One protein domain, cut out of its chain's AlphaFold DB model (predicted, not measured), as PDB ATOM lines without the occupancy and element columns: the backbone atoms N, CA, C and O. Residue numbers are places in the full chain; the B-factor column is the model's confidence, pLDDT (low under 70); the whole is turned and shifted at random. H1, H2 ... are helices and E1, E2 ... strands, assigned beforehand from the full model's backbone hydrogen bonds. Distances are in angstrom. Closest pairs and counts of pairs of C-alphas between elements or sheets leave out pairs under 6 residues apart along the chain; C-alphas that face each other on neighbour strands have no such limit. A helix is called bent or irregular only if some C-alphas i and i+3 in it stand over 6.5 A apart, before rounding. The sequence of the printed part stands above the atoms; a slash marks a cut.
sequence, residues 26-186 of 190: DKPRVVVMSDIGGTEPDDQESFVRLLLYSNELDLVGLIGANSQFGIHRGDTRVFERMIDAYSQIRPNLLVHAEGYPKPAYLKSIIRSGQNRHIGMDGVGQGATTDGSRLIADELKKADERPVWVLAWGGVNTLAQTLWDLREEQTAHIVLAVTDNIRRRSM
ATOM      1  N   ASP A  26      32.098  12.683  24.764       82.88
ATOM      2  CA  ASP A  26      32.606  11.360  24.419       82.88
ATOM      3  C   ASP A  26      32.161  10.343  25.475       82.88
ATOM      4  O   ASP A  26      32.763  10.210  26.546       82.88
ATOM      5  N   LYS A  27      31.082   9.611  25.171       91.75
ATOM      6  CA  LYS A  27      30.542   8.585  26.064       91.75
ATOM      7  C   LYS A  27      31.631   7.560  26.387       91.75
ATOM      8  O   LYS A  27      32.318   7.096  25.469       91.75
ATOM      9  N   PRO A  28      31.799   7.164  27.659       92.38
ATOM     10  CA  PRO A  28      32.726   6.103  28.014       92.38
ATOM     11  C   PRO A  28      32.385   4.807  27.275       92.38
ATOM     12  O   PRO A  28      31.237   4.360  27.300       92.38
ATOM     13  N   ARG A  29      33.393   4.178  26.664       94.94
ATOM     14  CA  ARG A  29      33.265   2.841  26.075       94.94
ATOM     15  C   ARG A  29      33.346   1.807  27.185       94.94
ATOM     16  O   ARG A  29      34.338   1.768  27.910       94.94
ATOM     17  N   VAL A  30      32.317   0.985  27.338       96.00
ATOM     18  CA  VAL A  30      32.175   0.067  28.471       96.00
ATOM     19  C   VAL A  30      32.001  -1.370  27.993       96.00
ATOM     20  O   VAL A  30      31.109  -1.682  27.203       96.00
ATOM     21  N   VAL A  31      32.826  -2.259  28.537       96.81
ATOM     22  CA  VAL A  31      32.622  -3.706  28.513       96.81
ATOM     23  C   VAL A  31      32.208  -4.151  29.910       96.81
ATOM     24  O   VAL A  31      32.867  -3.810  30.891       96.81
ATOM     25  N   VAL A  32      31.149  -4.948  30.002       96.62
ATOM     26  CA  VAL A  32      30.750  -5.619  31.241       96.62
ATOM     27  C   VAL A  32      31.153  -7.077  31.168       96.62
ATOM     28  O   VAL A  32      30.835  -7.757  30.198       96.62
ATOM     29  N   MET A  33      31.828  -7.557  32.202       94.50
ATOM     30  CA  MET A  33      32.162  -8.959  32.396       94.50
ATOM     31  C   MET A  33      31.574  -9.410  33.723       94.50
ATOM     32  O   MET A  33      31.914  -8.869  34.774       94.50
ATOM     33  N   SER A  34      30.687 -10.390  33.668       94.50
ATOM     34  CA  SER A  34      29.820 -10.718  34.791       94.50
ATOM     35  C   SER A  34      29.575 -12.215  34.857       94.50
ATOM     36  O   SER A  34      29.428 -12.878  33.825       94.50
ATOM     37  N   ASP A  35      29.500 -12.731  36.080       93.00
ATOM     38  CA  ASP A  35      29.044 -14.081  36.378       93.00
ATOM     39  C   ASP A  35      27.527 -14.147  36.533       93.00
ATOM     40  O   ASP A  35      27.006 -14.957  37.298       93.00
ATOM     41  N   ILE A  36      26.827 -13.345  35.720       91.50
ATOM     42  CA  ILE A  36      25.375 -13.259  35.673       91.50
ATOM     43  C   ILE A  36      24.739 -14.642  35.541       91.50
ATOM     44  O   ILE A  36      25.174 -15.517  34.779       91.50
ATOM     45  N   GLY A  37      23.651 -14.820  36.281       82.00
ATOM     46  CA  GLY A  37      23.000 -16.110  36.430       82.00
ATOM     47  C   GLY A  37      23.540 -16.904  37.619       82.00
ATOM     48  O   GLY A  37      24.544 -16.576  38.242       82.00
ATOM     49  N   GLY A  38      22.811 -17.958  37.973       77.00
ATOM     50  CA  GLY A  38      22.976 -18.633  39.257       77.00
ATOM     51  C   GLY A  38      21.970 -18.117  40.284       77.00
ATOM     52  O   GLY A  38      20.862 -17.719  39.929       77.00
ATOM     53  N   THR A  39      22.336 -18.187  41.561       72.94
ATOM     54  CA  THR A  39      21.422 -17.959  42.692       72.94
ATOM     55  C   THR A  39      21.430 -16.531  43.233       72.94
ATOM     56  O   THR A  39      20.568 -16.202  44.041       72.94
ATOM     57  N   GLU A  40      22.385 -15.689  42.826       80.44
ATOM     58  CA  GLU A  40      22.521 -14.317  43.330       80.44
ATOM     59  C   GLU A  40      21.892 -13.295  42.362       80.44
ATOM     60  O   GLU A  40      22.052 -13.421  41.143       80.44
ATOM     61  N   PRO A  41      21.139 -12.305  42.878       88.31
ATOM     62  CA  PRO A  41      20.441 -11.325  42.047       88.31
ATOM     63  C   PRO A  41      21.281 -10.085  41.687       88.31
ATOM     64  O   PRO A  41      20.884  -9.336  40.798       88.31
ATOM     65  N   ASP A  42      22.425  -9.864  42.337       91.38
ATOM     66  CA  ASP A  42      23.217  -8.624  42.291       91.38
ATOM     67  C   ASP A  42      23.658  -8.206  40.879       91.38
ATOM     68  O   ASP A  42      23.517  -7.039  40.496       91.38
ATOM     69  N   ASP A  43      24.121  -9.152  40.065       93.19
ATOM     70  CA  ASP A  43      24.519  -8.886  38.678       93.19
ATOM     71  C   ASP A  43      23.326  -8.528  37.781       93.19
ATOM     72  O   ASP A  43      23.436  -7.696  36.875       93.19
ATOM     73  N   GLN A  44      22.154  -9.109  38.052       94.69
ATOM     74  CA  GLN A  44      20.921  -8.772  37.339       94.69
ATOM     75  C   GLN A  44      20.451  -7.364  37.731       94.69
ATOM     76  O   GLN A  44      20.149  -6.548  36.862       94.69
ATOM     77  N   GLU A  45      20.450  -7.033  39.020       95.62
ATOM     78  CA  GLU A  45      20.094  -5.699  39.522       95.62
ATOM     79  C   GLU A  45      21.036  -4.613  38.977       95.62
ATOM     80  O   GLU A  45      20.591  -3.566  38.490       95.62
ATOM     81  N   SER A  46      22.340  -4.896  38.971       95.56
ATOM     82  CA  SER A  46      23.362  -4.026  38.385       95.56
ATOM     83  C   SER A  46      23.149  -3.834  36.885       95.56
ATOM     84  O   SER A  46      23.273  -2.713  36.385       95.56
ATOM     85  N   PHE A  47      22.754  -4.888  36.163       97.44
ATOM     86  CA  PHE A  47      22.454  -4.795  34.737       97.44
ATOM     87  C   PHE A  47      21.175  -3.993  34.448       97.44
ATOM     88  O   PHE A  47      21.173  -3.190  33.514       97.44
ATOM     89  N   VAL A  48      20.124  -4.109  35.272       97.38
ATOM     90  CA  VAL A  48      18.941  -3.226  35.174       97.38
ATOM     91  C   VAL A  48      19.368  -1.769  35.303       97.38
ATOM     92  O   VAL A  48      19.029  -0.949  34.448       97.38
ATOM     93  N   ARG A  49      20.154  -1.442  36.335       97.38
ATOM     94  CA  ARG A  49      20.655  -0.079  36.526       97.38
ATOM     95  C   ARG A  49      21.489   0.374  35.330       97.38
ATOM     96  O   ARG A  49      21.263   1.472  34.838       97.38
ATOM     97  N   LEU A  50      22.407  -0.452  34.833       97.69
ATOM     98  CA  LEU A  50      23.228  -0.120  33.667       97.69
ATOM     99  C   LEU A  50      22.375   0.234  32.442       97.69
ATOM    100  O   LEU A  50      22.652   1.227  31.776       97.69
ATOM    101  N   LEU A  51      21.323  -0.539  32.163       98.31
ATOM    102  CA  LEU A  51      20.428  -0.290  31.030       98.31
ATOM    103  C   LEU A  51      19.714   1.065  31.140       98.31
ATOM    104  O   LEU A  51      19.553   1.743  30.125       98.31
ATOM    105  N   LEU A  52      19.357   1.506  32.349       97.88
ATOM    106  CA  LEU A  52      18.735   2.818  32.574       97.88
ATOM    107  C   LEU A  52      19.688   4.005  32.350       97.88
ATOM    108  O   LEU A  52      19.215   5.095  32.044       97.88
ATOM    109  N   TYR A  53      21.002   3.781  32.445       97.12
ATOM    110  CA  TYR A  53      22.053   4.769  32.152       97.12
ATOM    111  C   TYR A  53      22.733   4.537  30.794       97.12
ATOM    112  O   TYR A  53      23.706   5.206  30.456       97.12
ATOM    113  N   SER A  54      22.252   3.578  29.999       97.62
ATOM    114  CA  SER A  54      22.907   3.192  28.742       97.62
ATOM    115  C   SER A  54      22.822   4.260  27.650       97.62
ATOM    116  O   SER A  54      23.500   4.146  26.636       97.62
ATOM    117  N   ASN A  55      22.031   5.315  27.848       97.44
ATOM    118  CA  ASN A  55      22.071   6.500  27.003       97.44
ATOM    119  C   ASN A  55      23.341   7.342  27.214       97.44
ATOM    120  O   ASN A  55      23.712   8.058  26.293       97.44
ATOM    121  N   GLU A  56      24.021   7.231  28.357       96.56
ATOM    122  CA  GLU A  56      25.253   7.971  28.686       96.56
ATOM    123  C   GLU A  56      26.530   7.148  28.446       96.56
ATOM    124  O   GLU A  56      27.643   7.623  28.668       96.56
ATOM    125  N   LEU A  57      26.389   5.889  28.021       95.88
ATOM    126  CA  LEU A  57      27.485   4.929  27.902       95.88
ATOM    127  C   LEU A  57      27.481   4.264  26.527       95.88
ATOM    128  O   LEU A  57      26.444   3.801  26.053       95.88
ATOM    129  N   ASP A  58      28.664   4.098  25.944       96.88
ATOM    130  CA  ASP A  58      28.839   3.247  24.774       96.88
ATOM    131  C   ASP A  58      29.119   1.821  25.247       96.88
ATOM    132  O   ASP A  58      30.264   1.420  25.461       96.88
ATOM    133  N   LEU A  59      28.058   1.037  25.436       97.88
ATOM    134  CA  LEU A  59      28.199  -0.391  25.719       97.88
ATOM    135  C   LEU A  59      28.759  -1.082  24.471       97.88
ATOM    136  O   LEU A  59      28.105  -1.111  23.428       97.88
ATOM    137  N   VAL A  60      29.970  -1.624  24.580       97.75
ATOM    138  CA  VAL A  60      30.681  -2.290  23.475       97.75
ATOM    139  C   VAL A  60      30.865  -3.791  23.703       97.75
ATOM    140  O   VAL A  60      31.181  -4.512  22.765       97.75
ATOM    141  N   GLY A  61      30.600  -4.293  24.913       98.25
ATOM    142  CA  GLY A  61      30.615  -5.727  25.199       98.25
ATOM    143  C   GLY A  61      29.802  -6.104  26.431       98.25
ATOM    144  O   GLY A  61      29.893  -5.441  27.462       98.25
ATOM    145  N   LEU A  62      29.036  -7.190  26.326       98.44
ATOM    146  CA  LEU A  62      28.320  -7.825  27.436       98.44
ATOM    147  C   LEU A  62      28.776  -9.282  27.533       98.44
ATOM    148  O   LEU A  62      28.403 -10.119  26.713       98.44
ATOM    149  N   ILE A  63      29.638  -9.583  28.497       97.88
ATOM    150  CA  ILE A  63      30.371 -10.844  28.556       97.88
ATOM    151  C   ILE A  63      29.905 -11.658  29.758       97.88
ATOM    152  O   ILE A  63      30.105 -11.259  30.904       97.88
ATOM    153  N   GLY A  64      29.322 -12.824  29.479       96.38
ATOM    154  CA  GLY A  64      29.048 -13.838  30.495       96.38
ATOM    155  C   GLY A  64      30.305 -14.663  30.754       96.38
ATOM    156  O   GLY A  64      30.776 -15.349  29.848       96.38
ATOM    157  N   ALA A  65      30.870 -14.578  31.955       93.25
ATOM    158  CA  ALA A  65      32.077 -15.296  32.360       93.25
ATOM    159  C   ALA A  65      31.906 -15.891  33.761       93.25
ATOM    160  O   ALA A  65      31.044 -15.474  34.518       93.25
ATOM    161  N   ASN A  66      32.719 -16.869  34.128       90.94
ATOM    162  CA  ASN A  66      32.672 -17.474  35.449       90.94
ATOM    163  C   ASN A  66      33.379 -16.621  36.516       90.94
ATOM    164  O   ASN A  66      34.007 -15.596  36.244       90.94
ATOM    165  N   SER A  67      33.278 -17.063  37.767       88.69
ATOM    166  CA  SER A  67      33.977 -16.465  38.905       88.69
ATOM    167  C   SER A  67      34.350 -17.539  39.931       88.69
ATOM    168  O   SER A  67      33.971 -18.707  39.799       88.69
ATOM    169  N   GLN A  68      35.059 -17.143  40.996       85.62
ATOM    170  CA  GLN A  68      35.307 -18.023  42.145       85.62
ATOM    171  C   GLN A  68      34.015 -18.497  42.839       85.62
ATOM    172  O   GLN A  68      34.025 -19.515  43.522       85.62
ATOM    173  N   PHE A  69      32.897 -17.796  42.624       83.25
ATOM    174  CA  PHE A  69      31.588 -18.097  43.209       83.25
ATOM    175  C   PHE A  69      30.729 -19.021  42.327       83.25
ATOM    176  O   PHE A  69      29.581 -19.329  42.664       83.25
ATOM    177  N   GLY A  70      31.264 -19.481  41.191       79.25
ATOM    178  CA  GLY A  70      30.643 -20.524  40.383       79.25
ATOM    179  C   GLY A  70      31.272 -20.670  39.000       79.25
ATOM    180  O   GLY A  70      31.250 -19.748  38.188       79.25
ATOM    181  N   ILE A  71      31.768 -21.874  38.702       78.06
ATOM    182  CA  ILE A  71      32.447 -22.186  37.435       78.06
ATOM    183  C   ILE A  71      31.500 -22.222  36.225       78.06
ATOM    184  O   ILE A  71      31.927 -21.933  35.112       78.06
ATOM    185  N   HIS A  72      30.218 -22.531  36.450       79.88
ATOM    186  CA  HIS A  72      29.173 -22.629  35.422       79.88
ATOM    187  C   HIS A  72      28.268 -21.387  35.344       79.88
ATOM    188  O   HIS A  72      27.180 -21.451  34.773       79.88
ATOM    189  N   ARG A  73      28.686 -20.273  35.959       85.31
ATOM    190  CA  ARG A  73      27.993 -18.981  35.869       85.31
ATOM    191  C   ARG A  73      28.333 -18.247  34.563       85.31
ATOM    192  O   ARG A  73      29.134 -18.734  33.766       85.31
ATOM    193  N   GLY A  74      27.710 -17.087  34.344       89.62
ATOM    194  CA  GLY A  74      27.883 -16.298  33.122       89.62
ATOM    195  C   GLY A  74      26.976 -16.764  31.980       89.62
ATOM    196  O   GLY A  74      27.401 -16.796  30.825       89.62
ATOM    197  N   ASP A  75      25.737 -17.158  32.289       93.12
ATOM    198  CA  ASP A  75      24.764 -17.583  31.277       93.12
ATOM    199  C   ASP A  75      24.284 -16.368  30.470       93.12
ATOM    200  O   ASP A  75      23.461 -15.570  30.925       93.12
ATOM    201  N   THR A  76      24.769 -16.250  29.235       96.00
ATOM    202  CA  THR A  76      24.457 -15.133  28.333       96.00
ATOM    203  C   THR A  76      22.967 -15.004  28.022       96.00
ATOM    204  O   THR A  76      22.499 -13.904  27.729       96.00
ATOM    205  N   ARG A  77      22.177 -16.076  28.174       96.50
ATOM    206  CA  ARG A  77      20.714 -16.024  28.014       96.50
ATOM    207  C   ARG A  77      20.054 -15.140  29.069       96.50
ATOM    208  O   ARG A  77      18.934 -14.681  28.859       96.50
ATOM    209  N   VAL A  78      20.704 -14.904  30.213       96.38
ATOM    210  CA  VAL A  78      20.205 -13.958  31.221       96.38
ATOM    211  C   VAL A  78      20.261 -12.533  30.670       96.38
ATOM    212  O   VAL A  78      19.247 -11.841  30.726       96.38
ATOM    213  N   PHE A  79      21.375 -12.127  30.042       97.75
ATOM    214  CA  PHE A  79      21.460 -10.832  29.356       97.75
ATOM    215  C   PHE A  79      20.369 -10.688  28.296       97.75
ATOM    216  O   PHE A  79      19.679  -9.671  28.269       97.75
ATOM    217  N   GLU A  80      20.169 -11.709  27.459       98.25
ATOM    218  CA  GLU A  80      19.142 -11.687  26.411       98.25
ATOM    219  C   GLU A  80      17.741 -11.436  26.979       98.25
ATOM    220  O   GLU A  80      17.061 -10.514  26.524       98.25
ATOM    221  N   ARG A  81      17.341 -12.186  28.019       98.06
ATOM    222  CA  ARG A  81      16.032 -12.018  28.675       98.06
ATOM    223  C   ARG A  81      15.858 -10.628  29.282       98.06
ATOM    224  O   ARG A  81      14.784 -10.040  29.190       98.06
ATOM    225  N   MET A  82      16.903 -10.087  29.901       98.12
ATOM    226  CA  MET A  82      16.851  -8.748  30.491       98.12
ATOM    227  C   MET A  82      16.798  -7.653  29.419       98.12
ATOM    228  O   MET A  82      16.091  -6.661  29.587       98.12
ATOM    229  N   ILE A  83      17.471  -7.851  28.282       98.75
ATOM    230  CA  ILE A  83      17.370  -6.957  27.123       98.75
ATOM    231  C   ILE A  83      15.970  -7.027  26.493       98.75
ATOM    232  O   ILE A  83      15.463  -6.003  26.036       98.75
ATOM    233  N   ASP A  84      15.315  -8.191  26.506       98.75
ATOM    234  CA  ASP A  84      13.914  -8.322  26.083       98.75
ATOM    235  C   ASP A  84      12.959  -7.541  26.989       98.75
ATOM    236  O   ASP A  84      12.049  -6.873  26.495       98.75
ATOM    237  N   ALA A  85      13.190  -7.545  28.304       98.44
ATOM    238  CA  ALA A  85      12.449  -6.689  29.228       98.44
ATOM    239  C   ALA A  85      12.726  -5.196  28.961       98.44
ATOM    240  O   ALA A  85      11.793  -4.402  28.835       98.44
ATOM    241  N   TYR A  86      13.993  -4.812  28.776       98.69
ATOM    242  CA  TYR A  86      14.374  -3.447  28.393       98.69
ATOM    243  C   TYR A  86      13.714  -2.993  27.083       98.69
ATOM    244  O   TYR A  86      13.274  -1.849  26.977       98.69
ATOM    245  N   SER A  87      13.574  -3.885  26.098       98.56
ATOM    246  CA  SER A  87      12.913  -3.578  24.826       98.56
ATOM    247  C   SER A  87      11.480  -3.079  25.009       98.56
ATOM    248  O   SER A  87      11.030  -2.244  24.225       98.56
ATOM    249  N   GLN A  88      10.770  -3.567  26.028       98.62
ATOM    250  CA  GLN A  88       9.386  -3.178  26.304       98.62
ATOM    251  C   GLN A  88       9.292  -1.760  26.879       98.62
ATOM    252  O   GLN A  88       8.330  -1.050  26.603       98.62
ATOM    253  N   ILE A  89      10.305  -1.323  27.636       97.88
ATOM    254  CA  ILE A  89      10.321  -0.011  28.305       97.88
ATOM    255  C   ILE A  89      11.125   1.054  27.553       97.88
ATOM    256  O   ILE A  89      10.955   2.245  27.806       97.88
ATOM    257  N   ARG A  90      11.952   0.664  26.573       98.38
ATOM    258  CA  ARG A  90      12.761   1.587  25.764       98.38
ATOM    259  C   ARG A  90      11.956   2.716  25.097       98.38
ATOM    260  O   ARG A  90      12.473   3.831  25.085       98.38
ATOM    261  N   PRO A  91      10.735   2.506  24.554       98.38
ATOM    262  CA  PRO A  91       9.941   3.610  24.011       98.38
ATOM    263  C   PRO A  91       9.656   4.708  25.042       98.38
ATOM    264  O   PRO A  91       9.728   5.880  24.697       98.38
ATOM    265  N   ASN A  92       9.419   4.337  26.304       98.50
ATOM    266  CA  ASN A  92       9.200   5.297  27.386       98.50
ATOM    267  C   ASN A  92      10.501   6.012  27.766       98.50
ATOM    268  O   ASN A  92      10.495   7.224  27.941       98.50
ATOM    269  N   LEU A  93      11.629   5.295  27.833       98.44
ATOM    270  CA  LEU A  93      12.939   5.906  28.102       98.44
ATOM    271  C   LEU A  93      13.299   6.983  27.067       98.44
ATOM    272  O   LEU A  93      13.794   8.047  27.428       98.44
ATOM    273  N   LEU A  94      12.982   6.733  25.795       98.31
ATOM    274  CA  LEU A  94      13.226   7.678  24.704       98.31
ATOM    275  C   LEU A  94      12.400   8.968  24.788       98.31
ATOM    276  O   LEU A  94      12.757   9.942  24.134       98.31
ATOM    277  N   VAL A  95      11.328   9.002  25.584       98.31
ATOM    278  CA  VAL A  95      10.601  10.251  25.882       98.31
ATOM    279  C   VAL A  95      11.433  11.161  26.791       98.31
ATOM    280  O   VAL A  95      11.283  12.380  26.742       98.31
ATOM    281  N   HIS A  96      12.310  10.584  27.618       97.81
ATOM    282  CA  HIS A  96      13.085  11.311  28.622       97.81
ATOM    283  C   HIS A  96      14.479  11.718  28.142       97.81
ATOM    284  O   HIS A  96      14.949  12.789  28.514       97.81
ATOM    285  N   ALA A  97      15.138  10.885  27.335       97.56
ATOM    286  CA  ALA A  97      16.433  11.208  26.746       97.56
ATOM    287  C   ALA A  97      16.674  10.432  25.446       97.56
ATOM    288  O   ALA A  97      16.191   9.314  25.254       97.56
ATOM    289  N   GLU A  98      17.469  11.013  24.552       96.06
ATOM    290  CA  GLU A  98      17.959  10.325  23.360       96.06
ATOM    291  C   GLU A  98      19.133   9.392  23.693       96.06
ATOM    292  O   GLU A  98      19.642   9.358  24.808       96.06
ATOM    293  N   GLY A  99      19.599   8.617  22.712       95.56
ATOM    294  CA  GLY A  99      20.840   7.850  22.843       95.56
ATOM    295  C   GLY A  99      20.705   6.469  23.487       95.56
ATOM    296  O   GLY A  99      21.677   5.720  23.472       95.56
ATOM    297  N   TYR A 100      19.522   6.075  23.969       98.38
ATOM    298  CA  TYR A 100      19.284   4.712  24.451       98.38
ATOM    299  C   TYR A 100      19.505   3.660  23.337       98.38
ATOM    300  O   TYR A 100      18.825   3.702  22.295       98.38
ATOM    301  N   PRO A 101      20.395   2.668  23.533       98.12
ATOM    302  CA  PRO A 101      20.784   1.703  22.511       98.12
ATOM    303  C   PRO A 101      19.609   0.826  22.081       98.12
ATOM    304  O   PRO A 101      18.701   0.516  22.859       98.12
ATOM    305  N   LYS A 102      19.605   0.414  20.809       98.62
ATOM    306  CA  LYS A 102      18.596  -0.516  20.288       98.62
ATOM    307  C   LYS A 102      18.796  -1.904  20.925       98.62
ATOM    308  O   LYS A 102      19.939  -2.352  20.997       98.62
ATOM    309  N   PRO A 103      17.728  -2.639  21.288       98.62
ATOM    310  CA  PRO A 103      17.856  -3.982  21.864       98.62
ATOM    311  C   PRO A 103      18.637  -4.946  20.961       98.62
ATOM    312  O   PRO A 103      19.476  -5.700  21.440       98.62
ATOM    313  N   ALA A 104      18.435  -4.864  19.641       98.75
ATOM    314  CA  ALA A 104      19.184  -5.664  18.669       98.75
ATOM    315  C   ALA A 104      20.701  -5.405  18.720       98.75
ATOM    316  O   ALA A 104      21.484  -6.345  18.616       98.75
ATOM    317  N   TYR A 105      21.117  -4.150  18.931       98.75
ATOM    318  CA  TYR A 105      22.531  -3.814  19.103       98.75
ATOM    319  C   TYR A 105      23.081  -4.411  20.402       98.75
ATOM    320  O   TYR A 105      24.098  -5.097  20.363       98.75
ATOM    321  N   LEU A 106      22.370  -4.246  21.524       98.81
ATOM    322  CA  LEU A 106      22.782  -4.831  22.806       98.81
ATOM    323  C   LEU A 106      22.942  -6.353  22.722       98.81
ATOM    324  O   LEU A 106      23.923  -6.892  23.217       98.81
ATOM    325  N   LYS A 107      22.026  -7.048  22.038       98.75
ATOM    326  CA  LYS A 107      22.147  -8.494  21.802       98.75
ATOM    327  C   LYS A 107      23.353  -8.845  20.930       98.75
ATOM    328  O   LYS A 107      24.018  -9.846  21.175       98.75
ATOM    329  N   SER A 108      23.678  -8.008  19.943       98.62
ATOM    330  CA  SER A 108      24.798  -8.252  19.023       98.62
ATOM    331  C   SER A 108      26.181  -8.194  19.679       98.62
ATOM    332  O   SER A 108      27.127  -8.757  19.126       98.62
ATOM    333  N   ILE A 109      26.300  -7.572  20.856       98.69
ATOM    334  CA  ILE A 109      27.549  -7.446  21.626       98.69
ATOM    335  C   ILE A 109      27.632  -8.426  22.810       98.69
ATOM    336  O   ILE A 109      28.562  -8.343  23.612       98.69
ATOM    337  N   ILE A 110      26.681  -9.362  22.929       98.69
ATOM    338  CA  ILE A 110      26.735 -10.428  23.935       98.69
ATOM    339  C   ILE A 110      27.759 -11.479  23.509       98.69
ATOM    340  O   ILE A 110      27.692 -11.997  22.392       98.69
ATOM    341  N   ARG A 111      28.701 -11.829  24.384       98.25
ATOM    342  CA  ARG A 111      29.695 -12.883  24.132       98.25
ATOM    343  C   ARG A 111      29.887 -13.765  25.361       98.25
ATOM    344  O   ARG A 111      29.675 -13.332  26.491       98.25
ATOM    345  N   SER A 112      30.329 -14.999  25.143       97.19
ATOM    346  CA  SER A 112      30.780 -15.877  26.226       97.19
ATOM    347  C   SER A 112      32.270 -15.668  26.490       97.19
ATOM    348  O   SER A 112      33.080 -15.718  25.563       97.19
ATOM    349  N   GLY A 113      32.620 -15.422  27.749       96.31
ATOM    350  CA  GLY A 113      33.988 -15.396  28.255       96.31
ATOM    351  C   GLY A 113      34.411 -16.751  28.822       96.31
ATOM    352  O   GLY A 113      33.889 -17.797  28.428       96.31
ATOM    353  N   GLN A 114      35.356 -16.738  29.763       95.25
ATOM    354  CA  GLN A 114      35.842 -17.968  30.388       95.25
ATOM    355  C   GLN A 114      34.780 -18.647  31.243       95.25
ATOM    356  O   GLN A 114      34.163 -18.016  32.090       95.25
ATOM    357  N   ASN A 115      34.591 -19.951  31.035       89.81
ATOM    358  CA  ASN A 115      33.567 -20.749  31.719       89.81
ATOM    359  C   ASN A 115      34.004 -22.193  32.041       89.81
ATOM    360  O   ASN A 115      33.185 -23.012  32.454       89.81
ATOM    361  N   ARG A 116      35.290 -22.524  31.847       85.88
ATOM    362  CA  ARG A 116      35.828 -23.885  32.058       85.88
ATOM    363  C   ARG A 116      36.699 -24.027  33.298       85.88
ATOM    364  O   ARG A 116      36.681 -25.080  33.920       85.88
ATOM    365  N   HIS A 117      37.443 -22.980  33.641       89.31
ATOM    366  CA  HIS A 117      38.374 -22.938  34.769       89.31
ATOM    367  C   HIS A 117      38.298 -21.570  35.448       89.31
ATOM    368  O   HIS A 117      37.904 -20.584  34.816       89.31
ATOM    369  N   ILE A 118      38.648 -21.510  36.730       88.81
ATOM    370  CA  ILE A 118      38.580 -20.291  37.543       88.81
ATOM    371  C   ILE A 118      39.959 -19.626  37.571       88.81
ATOM    372  O   ILE A 118      40.983 -20.299  37.628       88.81
ATOM    373  N   GLY A 119      39.988 -18.293  37.556       88.88
ATOM    374  CA  GLY A 119      41.234 -17.542  37.703       88.88
ATOM    375  C   GLY A 119      42.231 -17.823  36.576       88.88
ATOM    376  O   GLY A 119      41.838 -17.979  35.418       88.88
ATOM    377  N   MET A 120      43.519 -17.866  36.918       93.81
ATOM    378  CA  MET A 120      44.601 -18.057  35.946       93.81
ATOM    379  C   MET A 120      44.652 -19.467  35.348       93.81
ATOM    380  O   MET A 120      45.219 -19.623  34.273       93.81
ATOM    381  N   ASP A 121      43.991 -20.458  35.953       93.06
ATOM    382  CA  ASP A 121      43.878 -21.806  35.373       93.06
ATOM    383  C   ASP A 121      43.059 -21.802  34.072       93.06
ATOM    384  O   ASP A 121      43.159 -22.710  33.250       93.06
ATOM    385  N   GLY A 122      42.237 -20.766  33.873       91.75
ATOM    386  CA  GLY A 122      41.518 -20.518  32.627       91.75
ATOM    387  C   GLY A 122      42.266 -19.628  31.647       91.75
ATOM    388  O   GLY A 122      41.633 -19.139  30.721       91.75
ATOM    389  N   VAL A 123      43.554 -19.354  31.863       96.38
ATOM    390  CA  VAL A 123      44.336 -18.430  31.038       96.38
ATOM    391  C   VAL A 123      45.535 -19.141  30.427       96.38
ATOM    392  O   VAL A 123      46.312 -19.778  31.130       96.38
ATOM    393  N   GLY A 124      45.723 -18.995  29.118       95.88
ATOM    394  CA  GLY A 124      46.892 -19.529  28.431       95.88
ATOM    395  C   GLY A 124      46.650 -19.865  26.966       95.88
ATOM    396  O   GLY A 124      45.688 -19.420  26.334       95.88
ATOM    397  N   GLN A 125      47.556 -20.667  26.414       95.12
ATOM    398  CA  GLN A 125      47.479 -21.125  25.033       95.12
ATOM    399  C   GLN A 125      46.187 -21.917  24.787       95.12
ATOM    400  O   GLN A 125      45.868 -22.853  25.515       95.12
ATOM    401  N   GLY A 126      45.447 -21.547  23.740       94.75
ATOM    402  CA  GLY A 126      44.209 -22.230  23.351       94.75
ATOM    403  C   GLY A 126      42.990 -21.913  24.226       94.75
ATOM    404  O   GLY A 126      41.930 -22.494  24.004       94.75
ATOM    405  N   ALA A 127      43.109 -20.988  25.184       96.50
ATOM    406  CA  ALA A 127      42.014 -20.574  26.060       96.50
ATOM    407  C   ALA A 127      41.267 -19.314  25.573       96.50
ATOM    408  O   ALA A 127      40.414 -18.794  26.287       96.50
ATOM    409  N   THR A 128      41.540 -18.820  24.362       97.00
ATOM    410  CA  THR A 128      40.831 -17.679  23.764       97.00
ATOM    411  C   THR A 128      39.327 -17.946  23.628       97.00
ATOM    412  O   THR A 128      38.902 -18.958  23.064       97.00
ATOM    413  N   THR A 129      38.511 -16.984  24.058       97.62
ATOM    414  CA  THR A 129      37.045 -17.014  23.958       97.62
ATOM    415  C   THR A 129      36.516 -15.909  23.059       97.62
ATOM    416  O   THR A 129      37.227 -14.980  22.679       97.62
ATOM    417  N   ASP A 130      35.233 -15.994  22.729       98.25
ATOM    418  CA  ASP A 130      34.512 -14.936  22.027       98.25
ATOM    419  C   ASP A 130      34.519 -13.614  22.812       98.25
ATOM    420  O   ASP A 130      34.646 -12.542  22.223       98.25
ATOM    421  N   GLY A 131      34.435 -13.686  24.143       97.69
ATOM    422  CA  GLY A 131      34.551 -12.532  25.027       97.69
ATOM    423  C   GLY A 131      35.955 -11.929  25.030       97.69
ATOM    424  O   GLY A 131      36.080 -10.712  24.923       97.69
ATOM    425  N   SER A 132      37.011 -12.752  25.098       96.62
ATOM    426  CA  SER A 132      38.385 -12.225  25.070       96.62
ATOM    427  C   SER A 132      38.743 -11.616  23.712       96.62
ATOM    428  O   SER A 132      39.370 -10.560  23.666       96.62
ATOM    429  N   ARG A 133      38.268 -12.212  22.607       97.50
ATOM    430  CA  ARG A 133      38.392 -11.628  21.261       97.50
ATOM    431  C   ARG A 133      37.688 -10.282  21.154       97.50
ATOM    432  O   ARG A 133      38.309  -9.333  20.697       97.50
ATOM    433  N   LEU A 134      36.446 -10.172  21.635       97.75
ATOM    434  CA  LEU A 134      35.722  -8.898  21.621       97.75
ATOM    435  C   LEU A 134      36.506  -7.807  22.354       97.75
ATOM    436  O   LEU A 134      36.666  -6.717  21.817       97.75
ATOM    437  N   ILE A 135      37.023  -8.089  23.555       94.56
ATOM    438  CA  ILE A 135      37.822  -7.107  24.302       94.56
ATOM    439  C   ILE A 135      39.070  -6.717  23.495       94.56
ATOM    440  O   ILE A 135      39.361  -5.530  23.373       94.56
ATOM    441  N   ALA A 136      39.787  -7.689  22.921       93.00
ATOM    442  CA  ALA A 136      40.984  -7.427  22.125       93.00
ATOM    443  C   ALA A 136      40.674  -6.544  20.907       93.00
ATOM    444  O   ALA A 136      41.399  -5.585  20.645       93.00
ATOM    445  N   ASP A 137      39.579  -6.828  20.204       93.69
ATOM    446  CA  ASP A 137      39.133  -6.065  19.042       93.69
ATOM    447  C   ASP A 137      38.761  -4.631  19.432       93.69
ATOM    448  O   ASP A 137      39.202  -3.686  18.781       93.69
ATOM    449  N   GLU A 138      38.012  -4.436  20.526       92.38
ATOM    450  CA  GLU A 138      37.666  -3.099  21.025       92.38
ATOM    451  C   GLU A 138      38.904  -2.276  21.406       92.38
ATOM    452  O   GLU A 138      38.920  -1.065  21.169       92.38
ATOM    453  N   LEU A 139      39.936  -2.915  21.963       88.44
ATOM    454  CA  LEU A 139      41.197  -2.274  22.346       88.44
ATOM    455  C   LEU A 139      42.089  -1.936  21.141       88.44
ATOM    456  O   LEU A 139      42.905  -1.024  21.234       88.44
ATOM    457  N   LYS A 140      41.931  -2.646  20.017       87.62
ATOM    458  CA  LYS A 140      42.655  -2.404  18.757       87.62
ATOM    459  C   LYS A 140      41.974  -1.379  17.842       87.62
ATOM    460  O   LYS A 140      42.576  -0.969  16.849       87.62
ATOM    461  N   LYS A 141      40.726  -0.983  18.119       88.25
ATOM    462  CA  LYS A 141      40.024   0.025  17.307       88.25
ATOM    463  C   LYS A 141      40.771   1.358  17.327       88.25
ATOM    464  O   LYS A 141      41.277   1.775  18.363       88.25
ATOM    465  N   ALA A 142      40.763   2.050  16.189       86.75
ATOM    466  CA  ALA A 142      41.241   3.426  16.060       86.75
ATOM    467  C   ALA A 142      40.237   4.414  16.690       86.75
ATOM    468  O   ALA A 142      39.602   5.206  15.999       86.75
ATOM    469  N   ASP A 143      40.053   4.298  18.004       85.81
ATOM    470  CA  ASP A 143      39.223   5.154  18.847       85.81
ATOM    471  C   ASP A 143      40.075   5.542  20.062       85.81
ATOM    472  O   ASP A 143      40.547   4.671  20.794       85.81
ATOM    473  N   GLU A 144      40.320   6.841  20.237       84.50
ATOM    474  CA  GLU A 144      41.209   7.368  21.283       84.50
ATOM    475  C   GLU A 144      40.610   7.238  22.694       84.50
ATOM    476  O   GLU A 144      41.319   7.399  23.690       84.50
ATOM    477  N   ARG A 145      39.310   6.932  22.810       86.88
ATOM    478  CA  ARG A 145      38.646   6.779  24.106       86.88
ATOM    479  C   ARG A 145      39.054   5.452  24.754       86.88
ATOM    480  O   ARG A 145      38.972   4.398  24.108       86.88
ATOM    481  N   PRO A 146      39.390   5.456  26.058       88.00
ATOM    482  CA  PRO A 146      39.727   4.234  26.775       88.00
ATOM    483  C   PRO A 146      38.523   3.291  26.853       88.00
ATOM    484  O   PRO A 146      37.368   3.726  26.903       88.00
ATOM    485  N   VAL A 147      38.803   1.992  26.951       90.19
ATOM    486  CA  VAL A 147      37.784   0.972  27.211       90.19
ATOM    487  C   VAL A 147      37.755   0.676  28.707       90.19
ATOM    488  O   VAL A 147      38.739   0.241  29.310       90.19
ATOM    489  N   TRP A 148      36.600   0.904  29.319       92.19
ATOM    490  CA  TRP A 148      36.337   0.581  30.711       92.19
ATOM    491  C   TRP A 148      35.829  -0.847  30.808       92.19
ATOM    492  O   TRP A 148      34.752  -1.167  30.310       92.19
ATOM    493  N   VAL A 149      36.593  -1.704  31.477       91.88
ATOM    494  CA  VAL A 149      36.184  -3.088  31.725       91.88
ATOM    495  C   VAL A 149      35.644  -3.178  33.146       91.88
ATOM    496  O   VAL A 149      36.401  -3.084  34.116       91.88
ATOM    497  N   LEU A 150      34.327  -3.332  33.264       93.00
ATOM    498  CA  LEU A 150      33.645  -3.552  34.532       93.00
ATOM    499  C   LEU A 150      33.680  -5.043  34.852       93.00
ATOM    500  O   LEU A 150      33.071  -5.851  34.154       93.00
ATOM    501  N   ALA A 151      34.417  -5.397  35.898       90.12
ATOM    502  CA  ALA A 151      34.510  -6.764  36.390       90.12
ATOM    503  C   ALA A 151      33.511  -6.956  37.535       90.12
ATOM    504  O   ALA A 151      33.763  -6.494  38.648       90.12
ATOM    505  N   TRP A 152      32.376  -7.582  37.230       91.25
ATOM    506  CA  TRP A 152      31.353  -7.979  38.202       91.25
ATOM    507  C   TRP A 152      31.533  -9.443  38.650       91.25
ATOM    508  O   TRP A 152      31.180  -9.785  39.770       91.25
ATOM    509  N   GLY A 153      32.215 -10.257  37.832       87.06
ATOM    510  CA  GLY A 153      32.633 -11.625  38.161       87.06
ATOM    511  C   GLY A 153      34.156 -11.828  38.169       87.06
ATOM    512  O   GLY A 153      34.929 -10.981  38.622       87.06
ATOM    513  N   GLY A 154      34.615 -12.976  37.659       88.88
ATOM    514  CA  GLY A 154      36.041 -13.276  37.517       88.88
ATOM    515  C   GLY A 154      36.722 -12.424  36.441       88.88
ATOM    516  O   GLY A 154      36.116 -12.063  35.438       88.88
ATOM    517  N   VAL A 155      38.015 -12.123  36.623       91.62
ATOM    518  CA  VAL A 155      38.808 -11.298  35.681       91.62
ATOM    519  C   VAL A 155      39.598 -12.093  34.638       91.62
ATOM    520  O   VAL A 155      40.379 -11.531  33.872       91.62
ATOM    521  N   ASN A 156      39.404 -13.408  34.587       93.56
ATOM    522  CA  ASN A 156      40.151 -14.324  33.727       93.56
ATOM    523  C   ASN A 156      39.914 -14.097  32.224       93.56
ATOM    524  O   ASN A 156      40.841 -14.293  31.447       93.56
ATOM    525  N   THR A 157      38.745 -13.614  31.792       95.56
ATOM    526  CA  THR A 157      38.535 -13.255  30.370       95.56
ATOM    527  C   THR A 157      39.381 -12.044  29.963       95.56
ATOM    528  O   THR A 157      39.981 -12.036  28.886       95.56
ATOM    529  N   LEU A 158      39.506 -11.042  30.840       93.69
ATOM    530  CA  LEU A 158      40.421  -9.919  30.617       93.69
ATOM    531  C   LEU A 158      41.884 -10.384  30.667       93.69
ATOM    532  O   LEU A 158      42.678  -9.993  29.817       93.69
ATOM    533  N   ALA A 159      42.238 -11.253  31.615       93.62
ATOM    534  CA  ALA A 159      43.582 -11.821  31.691       93.62
ATOM    535  C   ALA A 159      43.945 -12.619  30.425       93.62
ATOM    536  O   ALA A 159      45.040 -12.441  29.900       93.62
ATOM    537  N   GLN A 160      43.014 -13.415  29.884       95.69
ATOM    538  CA  GLN A 160      43.187 -14.100  28.601       95.69
ATOM    539  C   GLN A 160      43.374 -13.115  27.450       95.69
ATOM    540  O   GLN A 160      44.247 -13.318  26.619       95.69
ATOM    541  N   THR A 161      42.598 -12.031  27.422       94.06
ATOM    542  CA  THR A 161      42.753 -10.983  26.403       94.06
ATOM    543  C   THR A 161      44.176 -10.424  26.407       94.06
ATOM    544  O   THR A 161      44.820 -10.337  25.367       94.06
ATOM    545  N   LEU A 162      44.700 -10.087  27.588       91.69
ATOM    546  CA  LEU A 162      46.064  -9.576  27.732       91.69
ATOM    547  C   LEU A 162      47.124 -10.637  27.406       91.69
ATOM    548  O   LEU A 162      48.179 -10.297  26.877       91.69
ATOM    549  N   TRP A 163      46.849 -11.909  27.710       93.44
ATOM    550  CA  TRP A 163      47.701 -13.033  27.326       93.44
ATOM    551  C   TRP A 163      47.811 -13.137  25.800       93.44
ATOM    552  O   TRP A 163      48.922 -13.097  25.279       93.44
ATOM    553  N   ASP A 164      46.677 -13.168  25.096       92.50
ATOM    554  CA  ASP A 164      46.614 -13.257  23.632       92.50
ATOM    555  C   ASP A 164      47.335 -12.072  22.965       92.50
ATOM    556  O   ASP A 164      48.195 -12.268  22.107       92.50
ATOM    557  N   LEU A 165      47.079 -10.838  23.422       89.12
ATOM    558  CA  LEU A 165      47.737  -9.632  22.896       89.12
ATOM    559  C   LEU A 165      49.260  -9.643  23.077       89.12
ATOM    560  O   LEU A 165      49.994  -9.102  22.245       89.12
ATOM    561  N   ARG A 166      49.746 -10.237  24.174       88.12
ATOM    562  CA  ARG A 166      51.182 -10.377  24.422       88.12
ATOM    563  C   ARG A 166      51.808 -11.427  23.505       88.12
ATOM    564  O   ARG A 166      52.892 -11.178  22.984       88.12
ATOM    565  N   GLU A 167      51.142 -12.561  23.291       87.88
ATOM    566  CA  GLU A 167      51.627 -13.629  22.400       87.88
ATOM    567  C   GLU A 167      51.670 -13.196  20.930       87.88
ATOM    568  O   GLU A 167      52.565 -13.602  20.191       87.88
ATOM    569  N   GLU A 168      50.789 -12.283  20.518       82.69
ATOM    570  CA  GLU A 168      50.855 -11.621  19.208       82.69
ATOM    571  C   GLU A 168      52.091 -10.695  19.049       82.69
ATOM    572  O   GLU A 168      52.240 -10.036  18.024       82.69
ATOM    573  N   GLN A 169      52.990 -10.639  20.044       66.19
ATOM    574  CA  GLN A 169      54.213  -9.819  20.099       66.19
ATOM    575  C   GLN A 169      53.982  -8.323  19.935       66.19
ATOM    576  O   GLN A 169      54.899  -7.552  19.636       66.19
ATOM    577  N   THR A 170      52.772  -7.863  20.222       61.72
ATOM    578  CA  THR A 170      52.463  -6.452  20.092       61.72
ATOM    579  C   THR A 170      52.752  -5.723  21.397       61.72
ATOM    580  O   THR A 170      51.875  -5.113  21.986       61.72
ATOM    581  N   ALA A 171      53.999  -5.786  21.878       55.97
ATOM    582  CA  ALA A 171      54.408  -5.215  23.168       55.97
ATOM    583  C   ALA A 171      54.090  -3.709  23.294       55.97
ATOM    584  O   ALA A 171      53.714  -3.246  24.369       55.97
ATOM    585  N   HIS A 172      54.167  -2.961  22.186       55.81
ATOM    586  CA  HIS A 172      53.753  -1.553  22.146       55.81
ATOM    587  C   HIS A 172      52.230  -1.387  22.271       55.81
ATOM    588  O   HIS A 172      51.778  -0.468  22.948       55.81
ATOM    589  N   ILE A 173      51.447  -2.298  21.677       56.16
ATOM    590  CA  ILE A 173      49.997  -2.357  21.871       56.16
ATOM    591  C   ILE A 173      49.710  -2.774  23.298       56.16
ATOM    592  O   ILE A 173      48.901  -2.112  23.898       56.16
ATOM    593  N   VAL A 174      50.377  -3.764  23.898       56.50
ATOM    594  CA  VAL A 174      50.108  -4.160  25.292       56.50
ATOM    595  C   VAL A 174      50.279  -2.978  26.246       56.50
ATOM    596  O   VAL A 174      49.395  -2.777  27.065       56.50
ATOM    597  N   LEU A 175      51.336  -2.168  26.106       57.78
ATOM    598  CA  LEU A 175      51.543  -0.969  26.932       57.78
ATOM    599  C   LEU A 175      50.499   0.127  26.655       57.78
ATOM    600  O   LEU A 175      49.837   0.582  27.588       57.78
ATOM    601  N   ALA A 176      50.274   0.482  25.385       54.47
ATOM    602  CA  ALA A 176      49.260   1.469  24.995       54.47
ATOM    603  C   ALA A 176      47.825   1.020  25.346       54.47
ATOM    604  O   ALA A 176      46.970   1.823  25.702       54.47
ATOM    605  N   VAL A 177      47.566  -0.286  25.297       59.19
ATOM    606  CA  VAL A 177      46.307  -0.942  25.658       59.19
ATOM    607  C   VAL A 177      46.150  -0.999  27.165       59.19
ATOM    608  O   VAL A 177      45.056  -0.741  27.649       59.19
ATOM    609  N   THR A 178      47.205  -1.278  27.936       58.72
ATOM    610  CA  THR A 178      47.124  -1.202  29.399       58.72
ATOM    611  C   THR A 178      46.891   0.221  29.890       58.72
ATOM    612  O   THR A 178      46.151   0.377  30.860       58.72
ATOM    613  N   ASP A 179      47.428   1.232  29.201       62.47
ATOM    614  CA  ASP A 179      47.147   2.647  29.482       62.47
ATOM    615  C   ASP A 179      45.706   3.032  29.082       62.47
ATOM    616  O   ASP A 179      45.050   3.814  29.776       62.47
ATOM    617  N   ASN A 180      45.170   2.411  28.023       59.28
ATOM    618  CA  ASN A 180      43.782   2.567  27.571       59.28
ATOM    619  C   ASN A 180      42.757   1.718  28.342       59.28
ATOM    620  O   ASN A 180      41.551   1.905  28.153       59.28
ATOM    621  N   ILE A 181      43.186   0.810  29.225       64.06
ATOM    622  CA  ILE A 181      42.279   0.062  30.098       64.06
ATOM    623  C   ILE A 181      42.183   0.784  31.434       64.06
ATOM    624  O   ILE A 181      43.047   0.677  32.308       64.06
ATOM    625  N   ARG A 182      41.038   1.422  31.666       66.06
ATOM    626  CA  ARG A 182      40.679   1.865  33.011       66.06
ATOM    627  C   ARG A 182      39.941   0.740  33.725       66.06
ATOM    628  O   ARG A 182      38.815   0.383  33.378       66.06
ATOM    629  N   ARG A 183      40.602   0.157  34.727       57.69
ATOM    630  CA  ARG A 183      40.033  -0.908  35.560       57.69
ATOM    631  C   ARG A 183      39.245  -0.289  36.697       57.69
ATOM    632  O   ARG A 183      39.805   0.416  37.532       57.69
ATOM    633  N   ARG A 184      37.954  -0.598  36.756       55.09
ATOM    634  CA  ARG A 184      37.141  -0.344  37.941       55.09
ATOM    635  C   ARG A 184      36.521  -1.665  38.353       55.09
ATOM    636  O   ARG A 184      35.577  -2.139  37.727       55.09
ATOM    637  N   SER A 185      37.100  -2.285  39.374       46.00
ATOM    638  CA  SER A 185      36.434  -3.382  40.056       46.00
ATOM    639  C   SER A 185      35.282  -2.787  40.855       46.00
ATOM    640  O   SER A 185      35.467  -1.868  41.654       46.00
ATOM    641  N   MET A 186      34.076  -3.295  40.629       45.50
ATOM    642  CA  MET A 186      33.045  -3.196  41.645       45.50
ATOM    643  C   MET A 186      33.264  -4.418  42.532       45.50
ATOM    644  O   MET A 186      32.778  -5.501  42.237       45.50
TER     645      MET A 186
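What this domain is: This is residues 26 to 186 of the 190 residues of an uncharacterized protein of Novipirellula artificiosorum (UniProt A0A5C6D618). A strongly twisted sheet of five parallel strands stands between two groups of helices, with H1, H2 and H3 at one end of the longest axis and H4, H6 and H7 towards the other. H5 covers part of one face of the sheet, along its strands. The printed part has 161 residues with seven named helices and five named strands, in the order E1 H1 E2 H2 H3 E3 H4 H5 E4 H6 H7 E5; the sheet runs E3 E2 E1 E4 E5. The class is mixed, helices and strands; the whole is compact, with a radius of gyration of the C-alphas of 15.5 A and spans of 48 by 37 by 24 A.

Where its parts are: E1, residues 29 to 34, begins at C-alpha 29 (33.265, 2.841, 26.075). H1 is residues 42 to 52, and E2, residues 58 to 64, is 18.0 A long. H2, residues 76 to 96, is 28.8 A long, with a kink of 58 degrees near residue 89; it is irregular, C-alphas 88 and 91 being 7.2 A apart. H3 is residues 103 to 108, E3 110 to 112, H4 119 to 122, H5 130 to 140 and E4 147 to 151. H6, residues 156 to 167, is 16.1 A long. H7 is residues 171 to 180, and E5, residues 181 to 185, ends at C-alpha 185 (36.434, -3.382, 40.056).

How they stand to each other: Within hydrogen-bond range are N 111 and O 62 of E3 and E2 at 2.9 A, N 30 and O 58 of E2 and E1 at 2.8 A, N 31 and O 148 of E1 and E4 at 2.8 A, and N 182 and O 147 of E4 and E5 at 3.5 A. Strand-helix-strand units, parallel neighbour strands with helices between, are E1 H1 E2, E2 H2 H3 E3 and E4 H6 H7 E5; E3 H4 H5 E4 is a split one, with E2 and E1 between its strands; the four crossovers are right-handed. H5 and the sheet make two layers, at a height over the sheet of 8.4 A. H1, H2, H3, H6 and H7 only graze the sheet; H4 is not on it. H1 touches H2, closest at C-alphas 51 and 86, 7.3 A. H2 and H3 form a helical hairpin, closest at C-alphas 87 and 103, 5.8 A. H6, the hub, touches H5 at C-alphas 161 and 132, 4.7 A, H4 at 156 and 119, 5.2 A, and H7, its hairpin partner, at 166 and 174, 6.4 A. Every O i to N i+4 pair is within hydrogen-bond range in H1, H3, H5, H6 and H7, and 11 of 17 in H2; H4 is too short for such a pair.

The domain as a whole: The two C-alphas farthest apart, those of Val 95 and Gln 125, are 48.4 A apart. The printed part has no cut. The link from E2 to H2, with 11 residues, is long. The mean pLDDT of the printed part is 89.5; residues 169 to 186 are under 70.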